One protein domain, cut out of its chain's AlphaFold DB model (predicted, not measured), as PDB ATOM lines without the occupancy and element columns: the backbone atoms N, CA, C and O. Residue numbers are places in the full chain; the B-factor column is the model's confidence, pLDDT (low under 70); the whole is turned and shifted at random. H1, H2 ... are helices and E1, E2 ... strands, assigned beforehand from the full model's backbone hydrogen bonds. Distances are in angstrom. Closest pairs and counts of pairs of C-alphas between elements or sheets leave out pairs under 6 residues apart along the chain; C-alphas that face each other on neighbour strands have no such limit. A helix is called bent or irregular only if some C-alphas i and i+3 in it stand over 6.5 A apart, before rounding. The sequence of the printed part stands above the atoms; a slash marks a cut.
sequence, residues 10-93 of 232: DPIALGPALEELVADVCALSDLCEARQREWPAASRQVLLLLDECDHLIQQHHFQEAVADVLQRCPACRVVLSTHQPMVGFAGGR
ATOM      1  N   ASP A  10     226.307 292.128 204.280       69.06
ATOM      2  CA  ASP A  10     227.593 291.436 204.245       69.06
ATOM      3  C   ASP A  10     227.988 290.986 205.665       69.06
ATOM      4  O   ASP A  10     228.408 291.812 206.484       69.06
ATOM      5  N   PRO A  11     227.876 289.684 205.986       65.31
ATOM      6  CA  PRO A  11     228.201 289.169 207.314       65.31
ATOM      7  C   PRO A  11     229.672 289.391 207.698       65.31
ATOM      8  O   PRO A  11     229.989 289.397 208.885       65.31
ATOM      9  N   ILE A  12     230.569 289.606 206.727       71.25
ATOM     10  CA  ILE A  12     231.992 289.853 206.983       71.25
ATOM     11  C   ILE A  12     232.212 291.290 207.472       71.25
ATOM     12  O   ILE A  12     233.022 291.520 208.370       71.25
ATOM     13  N   ALA A  13     231.476 292.257 206.919       76.56
ATOM     14  CA  ALA A  13     231.573 293.665 207.304       76.56
ATOM     15  C   ALA A  13     230.814 293.985 208.606       76.56
ATOM     16  O   ALA A  13     231.168 294.935 209.305       76.56
ATOM     17  N   LEU A  14     229.796 293.186 208.948       78.44
ATOM     18  CA  LEU A  14     228.975 293.382 210.145       78.44
ATOM     19  C   LEU A  14     229.777 293.249 211.447       78.44
ATOM     20  O   LEU A  14     229.602 294.061 212.351       78.44
ATOM     21  N   GLY A  15     230.660 292.249 211.539       83.94
ATOM     22  CA  GLY A  15     231.436 291.973 212.752       83.94
ATOM     23  C   GLY A  15     232.290 293.164 213.208       83.94
ATOM     24  O   GLY A  15     232.084 293.654 214.315       83.94
ATOM     25  N   PRO A  16     233.204 293.685 212.368       87.62
ATOM     26  CA  PRO A  16     234.033 294.837 212.723       87.62
ATOM     27  C   PRO A  16     233.224 296.087 213.088       87.62
ATOM     28  O   PRO A  16     233.557 296.760 214.058       87.62
ATOM     29  N   ALA A  17     232.141 296.371 212.355       86.75
ATOM     30  CA  ALA A  17     231.277 297.517 212.643       86.75
ATOM     31  C   ALA A  17     230.544 297.369 213.989       86.75
ATOM     32  O   ALA A  17     230.367 298.343 214.718       86.75
ATOM     33  N   LEU A  18     230.132 296.147 214.341       88.25
ATOM     34  CA  LEU A  18     229.525 295.852 215.635       88.25
ATOM     35  C   LEU A  18     230.539 295.997 216.777       88.25
ATOM     36  O   LEU A  18     230.200 296.552 217.818       88.25
ATOM     37  N   GLU A  19     231.776 295.535 216.585       91.69
ATOM     38  CA  GLU A  19     232.856 295.716 217.564       91.69
ATOM     39  C   GLU A  19     233.163 297.195 217.812       91.69
ATOM     40  O   GLU A  19     233.294 297.607 218.965       91.69
ATOM     41  N   GLU A  20     233.225 297.998 216.748       93.06
ATOM     42  CA  GLU A  20     233.410 299.448 216.839       93.06
ATOM     43  C   GLU A  20     232.259 300.105 217.613       93.06
ATOM     44  O   GLU A  20     232.500 300.816 218.588       93.06
ATOM     45  N   LEU A  21     231.006 299.775 217.278       91.75
ATOM     46  CA  LEU A  21     229.839 300.283 218.001       91.75
ATOM     47  C   LEU A  21     229.868 299.899 219.486       91.75
ATOM     48  O   LEU A  21     229.550 300.717 220.348       91.75
ATOM     49  N   VAL A  22     230.231 298.657 219.811       93.88
ATOM     50  CA  VAL A  22     230.340 298.221 221.208       93.88
ATOM     51  C   VAL A  22     231.444 298.989 221.933       93.88
ATOM     52  O   VAL A  22     231.231 299.411 223.070       93.88
ATOM     53  N   ALA A  23     232.595 299.207 221.295       94.69
ATOM     54  CA  ALA A  23     233.674 300.000 221.872       94.69
ATOM     55  C   ALA A  23     233.212 301.435 222.177       94.69
ATOM     56  O   ALA A  23     233.441 301.924 223.287       94.69
ATOM     57  N   ASP A  24     232.482 302.063 221.254       94.56
ATOM     58  CA  ASP A  24     231.924 303.404 221.435       94.56
ATOM     59  C   ASP A  24     230.905 303.458 222.581       94.56
ATOM     60  O   ASP A  24     230.952 304.356 223.426       94.56
ATOM     61  N   VAL A  25     229.995 302.483 222.666       93.69
ATOM     62  CA  VAL A  25     228.989 302.421 223.740       93.69
ATOM     63  C   VAL A  25     229.644 302.182 225.105       93.69
ATOM     64  O   VAL A  25     229.217 302.779 226.099       93.69
ATOM     65  N   CYS A  26     230.692 301.359 225.174       92.88
ATOM     66  CA  CYS A  26     231.488 301.172 226.388       92.88
ATOM     67  C   CYS A  26     232.179 302.476 226.806       92.88
ATOM     68  O   CYS A  26     232.019 302.907 227.946       92.88
ATOM     69  N   ALA A  27     232.851 303.160 225.876       93.81
ATOM     70  CA  ALA A  27     233.510 304.435 226.155       93.81
ATOM     71  C   ALA A  27     232.514 305.513 226.623       93.81
ATOM     72  O   ALA A  27     232.783 306.256 227.569       93.81
ATOM     73  N   LEU A  28     231.326 305.576 226.011       93.88
ATOM     74  CA  LEU A  28     230.244 306.461 226.454       93.88
ATOM     75  C   LEU A  28     229.742 306.102 227.854       93.88
ATOM     76  O   LEU A  28     229.467 306.998 228.651       93.88
ATOM     77  N   SER A  29     229.646 304.810 228.166       91.94
ATOM     78  CA  SER A  29     229.249 304.345 229.496       91.94
ATOM     79  C   SER A  29     230.262 304.793 230.554       91.94
ATOM     80  O   SER A  29     229.859 305.378 231.559       91.94
ATOM     81  N   ASP A  30     231.563 304.643 230.293       92.44
ATOM     82  CA  ASP A  30     232.634 305.097 231.191       92.44
ATOM     83  C   ASP A  30     232.588 306.617 231.419       92.44
ATOM     84  O   ASP A  30     232.728 307.100 232.548       92.44
ATOM     85  N   LEU A  31     232.321 307.392 230.361       92.38
ATOM     86  CA  LEU A  31     232.136 308.843 230.455       92.38
ATOM     87  C   LEU A  31     230.910 309.214 231.300       92.38
ATOM     88  O   LEU A  31     230.977 310.144 232.112       92.38
ATOM     89  N   CYS A  32     229.796 308.498 231.141       91.50
ATOM     90  CA  CYS A  32     228.602 308.678 231.964       91.50
ATOM     91  C   CYS A  32     228.885 308.374 233.444       91.50
ATOM     92  O   CYS A  32     228.435 309.120 234.318       91.50
ATOM     93  N   GLU A  33     229.661 307.330 233.742       90.25
ATOM     94  CA  GLU A  33     230.067 307.009 235.111       90.25
ATOM     95  C   GLU A  33     230.983 308.072 235.719       90.25
ATOM     96  O   GLU A  33     230.771 308.482 236.864       90.25
ATOM     97  N   ALA A  34     231.972 308.551 234.958       91.12
ATOM     98  CA  ALA A  34     232.860 309.623 235.390       91.12
ATOM     99  C   ALA A  34     232.064 310.899 235.704       91.12
ATOM    100  O   ALA A  34     232.189 311.450 236.799       91.12
ATOM    101  N   ARG A  35     231.163 311.308 234.799       90.69
ATOM    102  CA  ARG A  35     230.313 312.492 234.984       90.69
ATOM    103  C   ARG A  35     229.378 312.356 236.182       90.69
ATOM    104  O   ARG A  35     229.100 313.353 236.838       90.69
ATOM    105  N   GLN A  36     228.905 311.156 236.513       90.62
ATOM    106  CA  GLN A  36     228.043 310.993 237.683       90.62
ATOM    107  C   GLN A  36     228.778 311.250 239.010       90.62
ATOM    108  O   GLN A  36     228.157 311.685 239.980       90.62
ATOM    109  N   ARG A  37     230.097 311.024 239.067       89.56
ATOM    110  CA  ARG A  37     230.897 311.378 240.255       89.56
ATOM    111  C   ARG A  37     230.902 312.887 240.499       89.56
ATOM    112  O   ARG A  37     230.958 313.311 241.648       89.56
ATOM    113  N   GLU A  38     230.803 313.674 239.432       91.88
ATOM    114  CA  GLU A  38     230.714 315.136 239.483       91.88
ATOM    115  C   GLU A  38     229.265 315.615 239.667       91.88
ATOM    116  O   GLU A  38     229.010 316.570 240.401       91.88
ATOM    117  N   TRP A  39     228.301 314.921 239.050       90.75
ATOM    118  CA  TRP A  39     226.874 315.222 239.123       90.75
ATOM    119  C   TRP A  39     226.046 313.990 239.515       90.75
ATOM    120  O   TRP A  39     225.638 313.215 238.647       90.75
ATOM    121  N   PRO A  40     225.688 313.838 240.806       85.69
ATOM    122  CA  PRO A  40     224.937 312.675 241.286       85.69
ATOM    123  C   PRO A  40     223.575 312.459 240.604       85.69
ATOM    124  O   PRO A  40     223.071 311.340 240.582       85.69
ATOM    125  N   ALA A  41     222.986 313.514 240.027       88.44
ATOM    126  CA  ALA A  41     221.719 313.455 239.296       88.44
ATOM    127  C   ALA A  41     221.847 312.935 237.847       88.44
ATOM    128  O   ALA A  41     220.830 312.701 237.196       88.44
ATOM    129  N   ALA A  42     223.065 312.772 237.318       84.19
ATOM    130  CA  ALA A  42     223.275 312.269 235.964       84.19
ATOM    131  C   ALA A  42     222.953 310.764 235.864       84.19
ATOM    132  O   ALA A  42     223.239 309.981 236.771       84.19
ATOM    133  N   SER A  43     222.371 310.350 234.736       85.00
ATOM    134  CA  SER A  43     222.125 308.935 234.442       85.00
ATOM    135  C   SER A  43     223.405 308.250 233.961       85.00
ATOM    136  O   SER A  43     224.142 308.810 233.151       85.00
ATOM    137  N   ARG A  44     223.634 307.010 234.411       87.56
ATOM    138  CA  ARG A  44     224.679 306.117 233.868       87.56
ATOM    139  C   ARG A  44     224.274 305.423 232.570       87.56
ATOM    140  O   ARG A  44     225.059 304.670 232.012       87.56
ATOM    141  N   GLN A  45     223.024 305.582 232.149       91.44
ATOM    142  CA  GLN A  45     222.467 304.792 231.062       91.44
ATOM    143  C   GLN A  45     222.696 305.468 229.717       91.44
ATOM    144  O   GLN A  45     222.448 306.665 229.566       91.44
ATOM    145  N   VAL A  46     223.102 304.667 228.737       94.38
ATOM    146  CA  VAL A  46     223.179 305.061 227.330       94.38
ATOM    147  C   VAL A  46     221.883 304.630 226.649       94.38
ATOM    148  O   VAL A  46     221.437 303.499 226.834       94.38
ATOM    149  N   LEU A  47     221.263 305.520 225.876       95.44
ATOM    150  CA  LEU A  47     220.072 305.215 225.085       95.44
ATOM    151  C   LEU A  47     220.438 305.196 223.599       95.44
ATOM    152  O   LEU A  47     220.786 306.233 223.040       95.44
ATOM    153  N   LEU A  48     220.310 304.034 222.966       95.62
ATOM    154  CA  LEU A  48     220.392 303.880 221.519       95.62
ATOM    155  C   LEU A  48     218.987 303.967 220.923       95.62
ATOM    156  O   LEU A  48     218.102 303.192 221.286       95.62
ATOM    157  N   LEU A  49     218.793 304.913 220.008       96.50
ATOM    158  CA  LEU A  49     217.554 305.087 219.259       96.50
ATOM    159  C   LEU A  49     217.785 304.630 217.818       96.50
ATOM    160  O   LEU A  49     218.585 305.240 217.112       96.50
ATOM    161  N   LEU A  50     217.086 303.580 217.393       95.38
ATOM    162  CA  LEU A  50     217.106 303.113 216.007       95.38
ATOM    163  C   LEU A  50     215.735 303.377 215.384       95.38
ATOM    164  O   LEU A  50     214.722 302.847 215.841       95.38
ATOM    165  N   ASP A  51     215.709 304.231 214.369       94.25
ATOM    166  CA  ASP A  51     214.487 304.659 213.687       94.25
ATOM    167  C   ASP A  51     214.254 303.825 212.413       94.25
ATOM    168  O   ASP A  51     215.203 303.293 211.839       94.25
ATOM    169  N   GLU A  52     212.998 303.690 211.987       91.81
ATOM    170  CA  GLU A  52     212.580 303.042 210.732       91.81
ATOM    171  C   GLU A  52     213.102 301.597 210.549       91.81
ATOM    172  O   GLU A  52     213.481 301.165 209.459       91.81
ATOM    173  N   CYS A  53     213.081 300.789 211.612       93.94
ATOM    174  CA  CYS A  53     213.607 299.417 211.613       93.94
ATOM    175  C   CYS A  53     212.707 298.381 210.905       93.94
ATOM    176  O   CYS A  53     212.885 297.181 211.105       93.94
ATOM    177  N   ASP A  54     211.756 298.796 210.066       90.88
ATOM    178  CA  ASP A  54     210.718 297.931 209.479       90.88
ATOM    179  C   ASP A  54     211.252 296.716 208.721       90.88
ATOM    180  O   ASP A  54     210.684 295.627 208.790       90.88
ATOM    181  N   HIS A  55     212.361 296.887 208.007       88.94
ATOM    182  CA  HIS A  55     212.983 295.815 207.232       88.94
ATOM    183  C   HIS A  55     214.012 295.009 208.028       88.94
ATOM    184  O   HIS A  55     214.369 293.905 207.618       88.94
ATOM    185  N   LEU A  56     214.484 295.556 209.148       89.81
ATOM    186  CA  LEU A  56     215.548 294.977 209.967       89.81
ATOM    187  C   LEU A  56     214.983 294.157 211.123       89.81
ATOM    188  O   LEU A  56     215.559 293.145 211.502       89.81
ATOM    189  N   ILE A  57     213.825 294.549 211.658       91.00
ATOM    190  CA  ILE A  57     213.268 293.979 212.888       91.00
ATOM    191  C   ILE A  57     212.980 292.473 212.784       91.00
ATOM    192  O   ILE A  57     213.006 291.784 213.798       91.00
ATOM    193  N   GLN A  58     212.744 291.945 211.578       88.00
ATOM    194  CA  GLN A  58     212.521 290.512 211.328       88.00
ATOM    195  C   GLN A  58     213.805 289.741 210.988       88.00
ATOM    196  O   GLN A  58     213.785 288.521 210.845       88.00
ATOM    197  N   GLN A  59     214.931 290.434 210.821       88.44
ATOM    198  CA  GLN A  59     216.192 289.813 210.447       88.44
ATOM    199  C   GLN A  59     216.896 289.270 211.690       88.44
ATOM    200  O   GLN A  59     217.224 290.016 212.610       88.44
ATOM    201  N   HIS A  60     217.173 287.964 211.696       88.25
ATOM    202  CA  HIS A  60     217.820 287.294 212.828       88.25
ATOM    203  C   HIS A  60     219.159 287.939 213.205       88.25
ATOM    204  O   HIS A  60     219.377 288.258 214.366       88.25
ATOM    205  N   HIS A  61     220.010 288.224 212.218       87.56
ATOM    206  CA  HIS A  61     221.322 288.834 212.446       87.56
ATOM    207  C   HIS A  61     221.229 290.247 213.045       87.56
ATOM    208  O   HIS A  61     222.065 290.621 213.860       87.56
ATOM    209  N   PHE A  62     220.203 291.030 212.689       90.06
ATOM    210  CA  PHE A  62     219.959 292.328 213.319       90.06
ATOM    211  C   PHE A  62     219.565 292.154 214.788       90.06
ATOM    212  O   PHE A  62     220.111 292.824 215.662       90.06
ATOM    213  N   GLN A  63     218.653 291.221 215.075       91.75
ATOM    214  CA  GLN A  63     218.253 290.925 216.449       91.75
ATOM    215  C   GLN A  63     219.427 290.404 217.292       91.75
ATOM    216  O   GLN A  63     219.569 290.811 218.442       91.75
ATOM    217  N   GLU A  64     220.281 289.546 216.728       90.12
ATOM    218  CA  GLU A  64     221.505 289.066 217.376       90.12
ATOM    219  C   GLU A  64     222.490 290.200 217.642       90.12
ATOM    220  O   GLU A  64     222.944 290.339 218.770       90.12
ATOM    221  N   ALA A  65     222.742 291.076 216.668       92.00
ATOM    222  CA  ALA A  65     223.629 292.220 216.860       92.00
ATOM    223  C   ALA A  65     223.131 293.152 217.981       92.00
ATOM    224  O   ALA A  65     223.907 293.567 218.843       92.00
ATOM    225  N   VAL A  66     221.826 293.446 218.033       94.25
ATOM    226  CA  VAL A  66     221.238 294.240 219.130       94.25
ATOM    227  C   VAL A  66     221.366 293.503 220.468       94.25
ATOM    228  O   VAL A  66     221.666 294.125 221.490       94.25
ATOM    229  N   ALA A  67     221.159 292.185 220.484       93.94
ATOM    230  CA  ALA A  67     221.330 291.363 221.677       93.94
ATOM    231  C   ALA A  67     222.784 291.365 222.172       93.94
ATOM    232  O   ALA A  67     223.007 291.478 223.376       93.94
ATOM    233  N   ASP A  68     223.755 291.309 221.262       93.56
ATOM    234  CA  ASP A  68     225.182 291.349 221.569       93.56
ATOM    235  C   ASP A  68     225.587 292.695 222.172       93.56
ATOM    236  O   ASP A  68     226.272 292.724 223.199       93.56
ATOM    237  N   VAL A  69     225.095 293.811 221.620       94.69
ATOM    238  CA  VAL A  69     225.293 295.143 222.222       94.69
ATOM    239  C   VAL A  69     224.726 295.178 223.639       94.69
ATOM    240  O   VAL A  69     225.425 295.578 224.568       94.69
ATOM    241  N   LEU A  70     223.483 294.729 223.838       95.25
ATOM    242  CA  LEU A  70     222.840 294.730 225.157       95.25
ATOM    243  C   LEU A  70     223.536 293.801 226.163       95.25
ATOM    244  O   LEU A  70     223.572 294.105 227.355       95.25
ATOM    245  N   GLN A  71     224.089 292.679 225.700       94.75
ATOM    246  CA  GLN A  71     224.814 291.726 226.538       94.75
ATOM    247  C   GLN A  71     226.176 292.276 226.969       94.75
ATOM    248  O   GLN A  71     226.579 292.089 228.116       94.75
ATOM    249  N   ARG A  72     226.882 292.954 226.060       95.06
ATOM    250  CA  ARG A  72     228.219 293.510 226.314       95.06
ATOM    251  C   ARG A  72     228.169 294.861 227.025       95.06
ATOM    252  O   ARG A  72     229.093 295.185 227.761       95.06
ATOM    253  N   CYS A  73     227.081 295.608 226.857       94.81
ATOM    254  CA  CYS A  73     226.898 296.950 227.404       94.81
ATOM    255  C   CYS A  73     225.662 297.005 228.325       94.81
ATOM    256  O   CYS A  73     224.607 297.495 227.918       94.81
ATOM    257  N   PRO A  74     225.747 296.560 229.591       91.94
ATOM    258  CA  PRO A  74     224.588 296.490 230.494       91.94
ATOM    259  C   PRO A  74     223.980 297.858 230.867       91.94
ATOM    260  O   PRO A  74     222.815 297.938 231.280       91.94
ATOM    261  N   ALA A  75     224.738 298.947 230.702       92.06
ATOM    262  CA  ALA A  75     224.255 300.322 230.848       92.06
ATOM    263  C   ALA A  75     223.421 300.803 229.644       92.06
ATOM    264  O   ALA A  75     222.729 301.819 229.739       92.06
ATOM    265  N   CYS A  76     223.450 300.074 228.528       95.25
ATOM    266  CA  CYS A  76     222.748 300.429 227.308       95.25
ATOM    267  C   CYS A  76     221.259 300.053 227.377       95.25
ATOM    268  O   CYS A  76     220.859 299.011 227.908       95.25
ATOM    269  N   ARG A  77     220.413 300.916 226.825       95.19
ATOM    270  CA  ARG A  77     218.994 300.688 226.550       95.19
ATOM    271  C   ARG A  77     218.755 300.987 225.083       95.19
ATOM    272  O   ARG A  77     219.338 301.921 224.548       95.19
ATOM    273  N   VAL A  78     217.902 300.201 224.440       95.81
ATOM    274  CA  VAL A  78     217.617 300.342 223.011       95.81
ATOM    275  C   VAL A  78     216.135 300.641 222.840       95.81
ATOM    276  O   VAL A  78     215.291 299.937 223.396       95.81
ATOM    277  N   VAL A  79     215.826 301.685 222.078       97.19
ATOM    278  CA  VAL A  79     214.479 301.997 221.600       97.19
ATOM    279  C   VAL A  79     214.492 301.869 220.086       97.19
ATOM    280  O   VAL A  79     215.307 302.489 219.409       97.19
ATOM    281  N   LEU A  80     213.585 301.043 219.577       96.06
ATOM    282  CA  LEU A  80     213.413 300.777 218.155       96.06
ATOM    283  C   LEU A  80     212.081 301.376 217.714       96.06
ATOM    284  O   LEU A  80     211.072 301.180 218.398       96.06
ATOM    285  N   SER A  81     212.058 302.057 216.573       95.75
ATOM    286  CA  SER A  81     210.814 302.443 215.912       95.75
ATOM    287  C   SER A  81     210.549 301.513 214.722       95.75
ATOM    288  O   SER A  81     211.451 301.164 213.959       95.75
ATOM    289  N   THR A  82     209.311 301.037 214.605       94.94
ATOM    290  CA  THR A  82     208.852 300.190 213.498       94.94
ATOM    291  C   THR A  82     207.322 300.109 213.500       94.94
ATOM    292  O   THR A  82     206.669 300.258 214.534       94.94
ATOM    293  N   HIS A  83     206.752 299.858 212.330       91.00
ATOM    294  CA  HIS A  83     205.362 299.519 212.070       91.00
ATOM    295  C   HIS A  83     205.037 298.040 212.343       91.00
ATOM    296  O   HIS A  83     203.864 297.664 212.289       91.00
ATOM    297  N   GLN A  84     206.033 297.188 212.617       89.56
ATOM    298  CA  GLN A  84     205.849 295.753 212.842       89.56
ATOM    299  C   GLN A  84     206.263 295.339 214.261       89.56
ATOM    300  O   GLN A  84     207.275 295.806 214.777       89.56
ATOM    301  N   PRO A  85     205.526 294.426 214.916       88.56
ATOM    302  CA  PRO A  85     205.955 293.900 216.202       88.56
ATOM    303  C   PRO A  85     207.194 293.012 216.035       88.56
ATOM    304  O   PRO A  85     207.254 292.150 215.159       88.56
ATOM    305  N   MET A  86     208.166 293.181 216.930       87.88
ATOM    306  CA  MET A  86     209.286 292.248 217.058       87.88
ATOM    307  C   MET A  86     208.828 290.970 217.773       87.88
ATOM    308  O   MET A  86     208.245 291.055 218.857       87.88
ATOM    309  N   VAL A  87     209.118 289.802 217.192       83.56
ATOM    310  CA  VAL A  87     208.774 288.479 217.737       83.56
ATOM    311  C   VAL A  87     210.060 287.698 218.013       83.56
ATOM    312  O   VAL A  87     210.972 287.714 217.193       83.56
ATOM    313  N   GLY A  88     210.137 287.008 219.155       77.00
ATOM    314  CA  GLY A  88     211.201 286.023 219.406       77.00
ATOM    315  C   GLY A  88     212.602 286.584 219.690       77.00
ATOM    316  O   GLY A  88     213.583 285.875 219.488       77.00
ATOM    317  N   PHE A  89     212.719 287.818 220.189       83.81
ATOM    318  CA  PHE A  89     214.015 288.475 220.395       83.81
ATOM    319  C   PHE A  89     214.958 287.699 221.334       83.81
ATOM    320  O   PHE A  89     214.640 287.463 222.506       83.81
ATOM    321  N   ALA A  90     216.140 287.344 220.819       81.12
ATOM    322  CA  ALA A  90     217.270 286.775 221.558       81.12
ATOM    323  C   ALA A  90     216.937 285.559 222.449       81.12
ATOM    324  O   ALA A  90     217.542 285.390 223.513       81.12
ATOM    325  N   GLY A  91     215.954 284.741 222.059       81.75
ATOM    326  CA  GLY A  91     215.510 283.589 222.852       81.75
ATOM    327  C   GLY A  91     214.895 283.965 224.207       81.75
ATOM    328  O   GLY A  91     214.950 283.175 225.144       81.75
ATOM    329  N   GLY A  92     214.358 285.182 224.347       85.00
ATOM    330  CA  GLY A  92     213.739 285.662 225.590       85.00
ATOM    331  C   GLY A  92     214.727 286.165 226.646       85.00
ATOM    332  O   GLY A  92     214.317 286.465 227.765       85.00
ATOM    333  N   ARG A  93     216.018 286.301 226.305       88.25
ATOM    334  CA  ARG A  93     217.054 286.813 227.224       88.25
ATOM    335  C   ARG A  93     216.840 288.269 227.639       88.25
ATOM    336  O   ARG A  93     217.295 288.675 228.704       88.25
TER     337      ARG A  93
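Overview. This is residues 10 to 93 of the 232 residues of the protein "Hypothetical protein" of Brandtodinium nutricula (UniProt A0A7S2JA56). A narrow ribbon of two parallel strands, E1 and E2, has two helices packed over one face: H2, mainly beside E2, and the much longer H1, which runs next to H2 at a shallow tilt and makes the long axis of the domain. The small helix H3 packs on H2, away from H1. The printed part has 84 residues, with three named helices and two named strands in the order H1, E1, H2, E2, H3; the sheet order is E1, E2, and the class is mostly helix. The whole is only just loose, close to compact, with a radius of gyration of the C-alphas of 14.4 A and spans of 42 by 28 by 23 A.

Along the chain. Strand E1 is residues 46 to 50, 13.0 A from first to last C-alpha, beginning at C-alpha 46 at (223.179, 305.061, 227.330). Strand E2 is residues 76 to 80, 13.1 A long. Helix H2 is residues 60 to 72, 18.1 A long. Helix H1 is residues 11 to 38, 41.4 A from C-alpha 11 at (228.201, 289.169, 207.314) to C-alpha 38. It is neither bent nor irregular, but only just: C-alphas 12 and 15 are 6.2 A apart. Helix H3 is residues 89 to 92, 5.9 A long, ending at C-alpha 92 at (213.739, 285.662, 225.590).

Arrangement. E1 and E2 are parallel neighbours, with 21 degrees between their directions. C-alphas 48 and 78 face each other at 4.7 A; N 48 and O 77 are within hydrogen-bond range at 2.8 A, as are N 79 and O 48 at 2.8 A. E1, H2 and E2 form a strand-helix-strand unit, two parallel neighbour strands with a helix between them in the chain, and its crossover is right-handed. The closest C-alphas of H2 and E2 are those of Leu 70 and Cys 76, 6.1 A apart. The closest of H1 and E1 are those of Ser 29 and Val 46, 6.5 A apart. H1 touches H2 with its residues 18 to 22 alone; the closest C-alphas, of Val 22 and Val 69, are 6.0 A apart. These two helices run the same way at a shallow tilt of 31 degrees. H2 touches H3 with its residues 63 to 67 alone, and the closest C-alphas, of Ala 67 and Ala 90, are 6.1 A apart. H3 is apart from H1 and from E1. Every O i to N i+4 pair is within hydrogen-bond range in H2, and 20 of 24 are in H1; H3 is too short for such a pair, and its one O i to N i+3 pair is within range.

Size, cuts and confidence. The two C-alphas farthest apart, those of Asp 10 and Pro 40, are 42.8 A apart. The printed part runs from residue 10 to residue 93 with no cut. The link from H2 to E2 is tight, with 3 residues between them; the links H1 to E1, E1 to H2 and E2 to H3 are short. The mean pLDDT of the printed part is 89.9, and residues 10 to 11 are under 70.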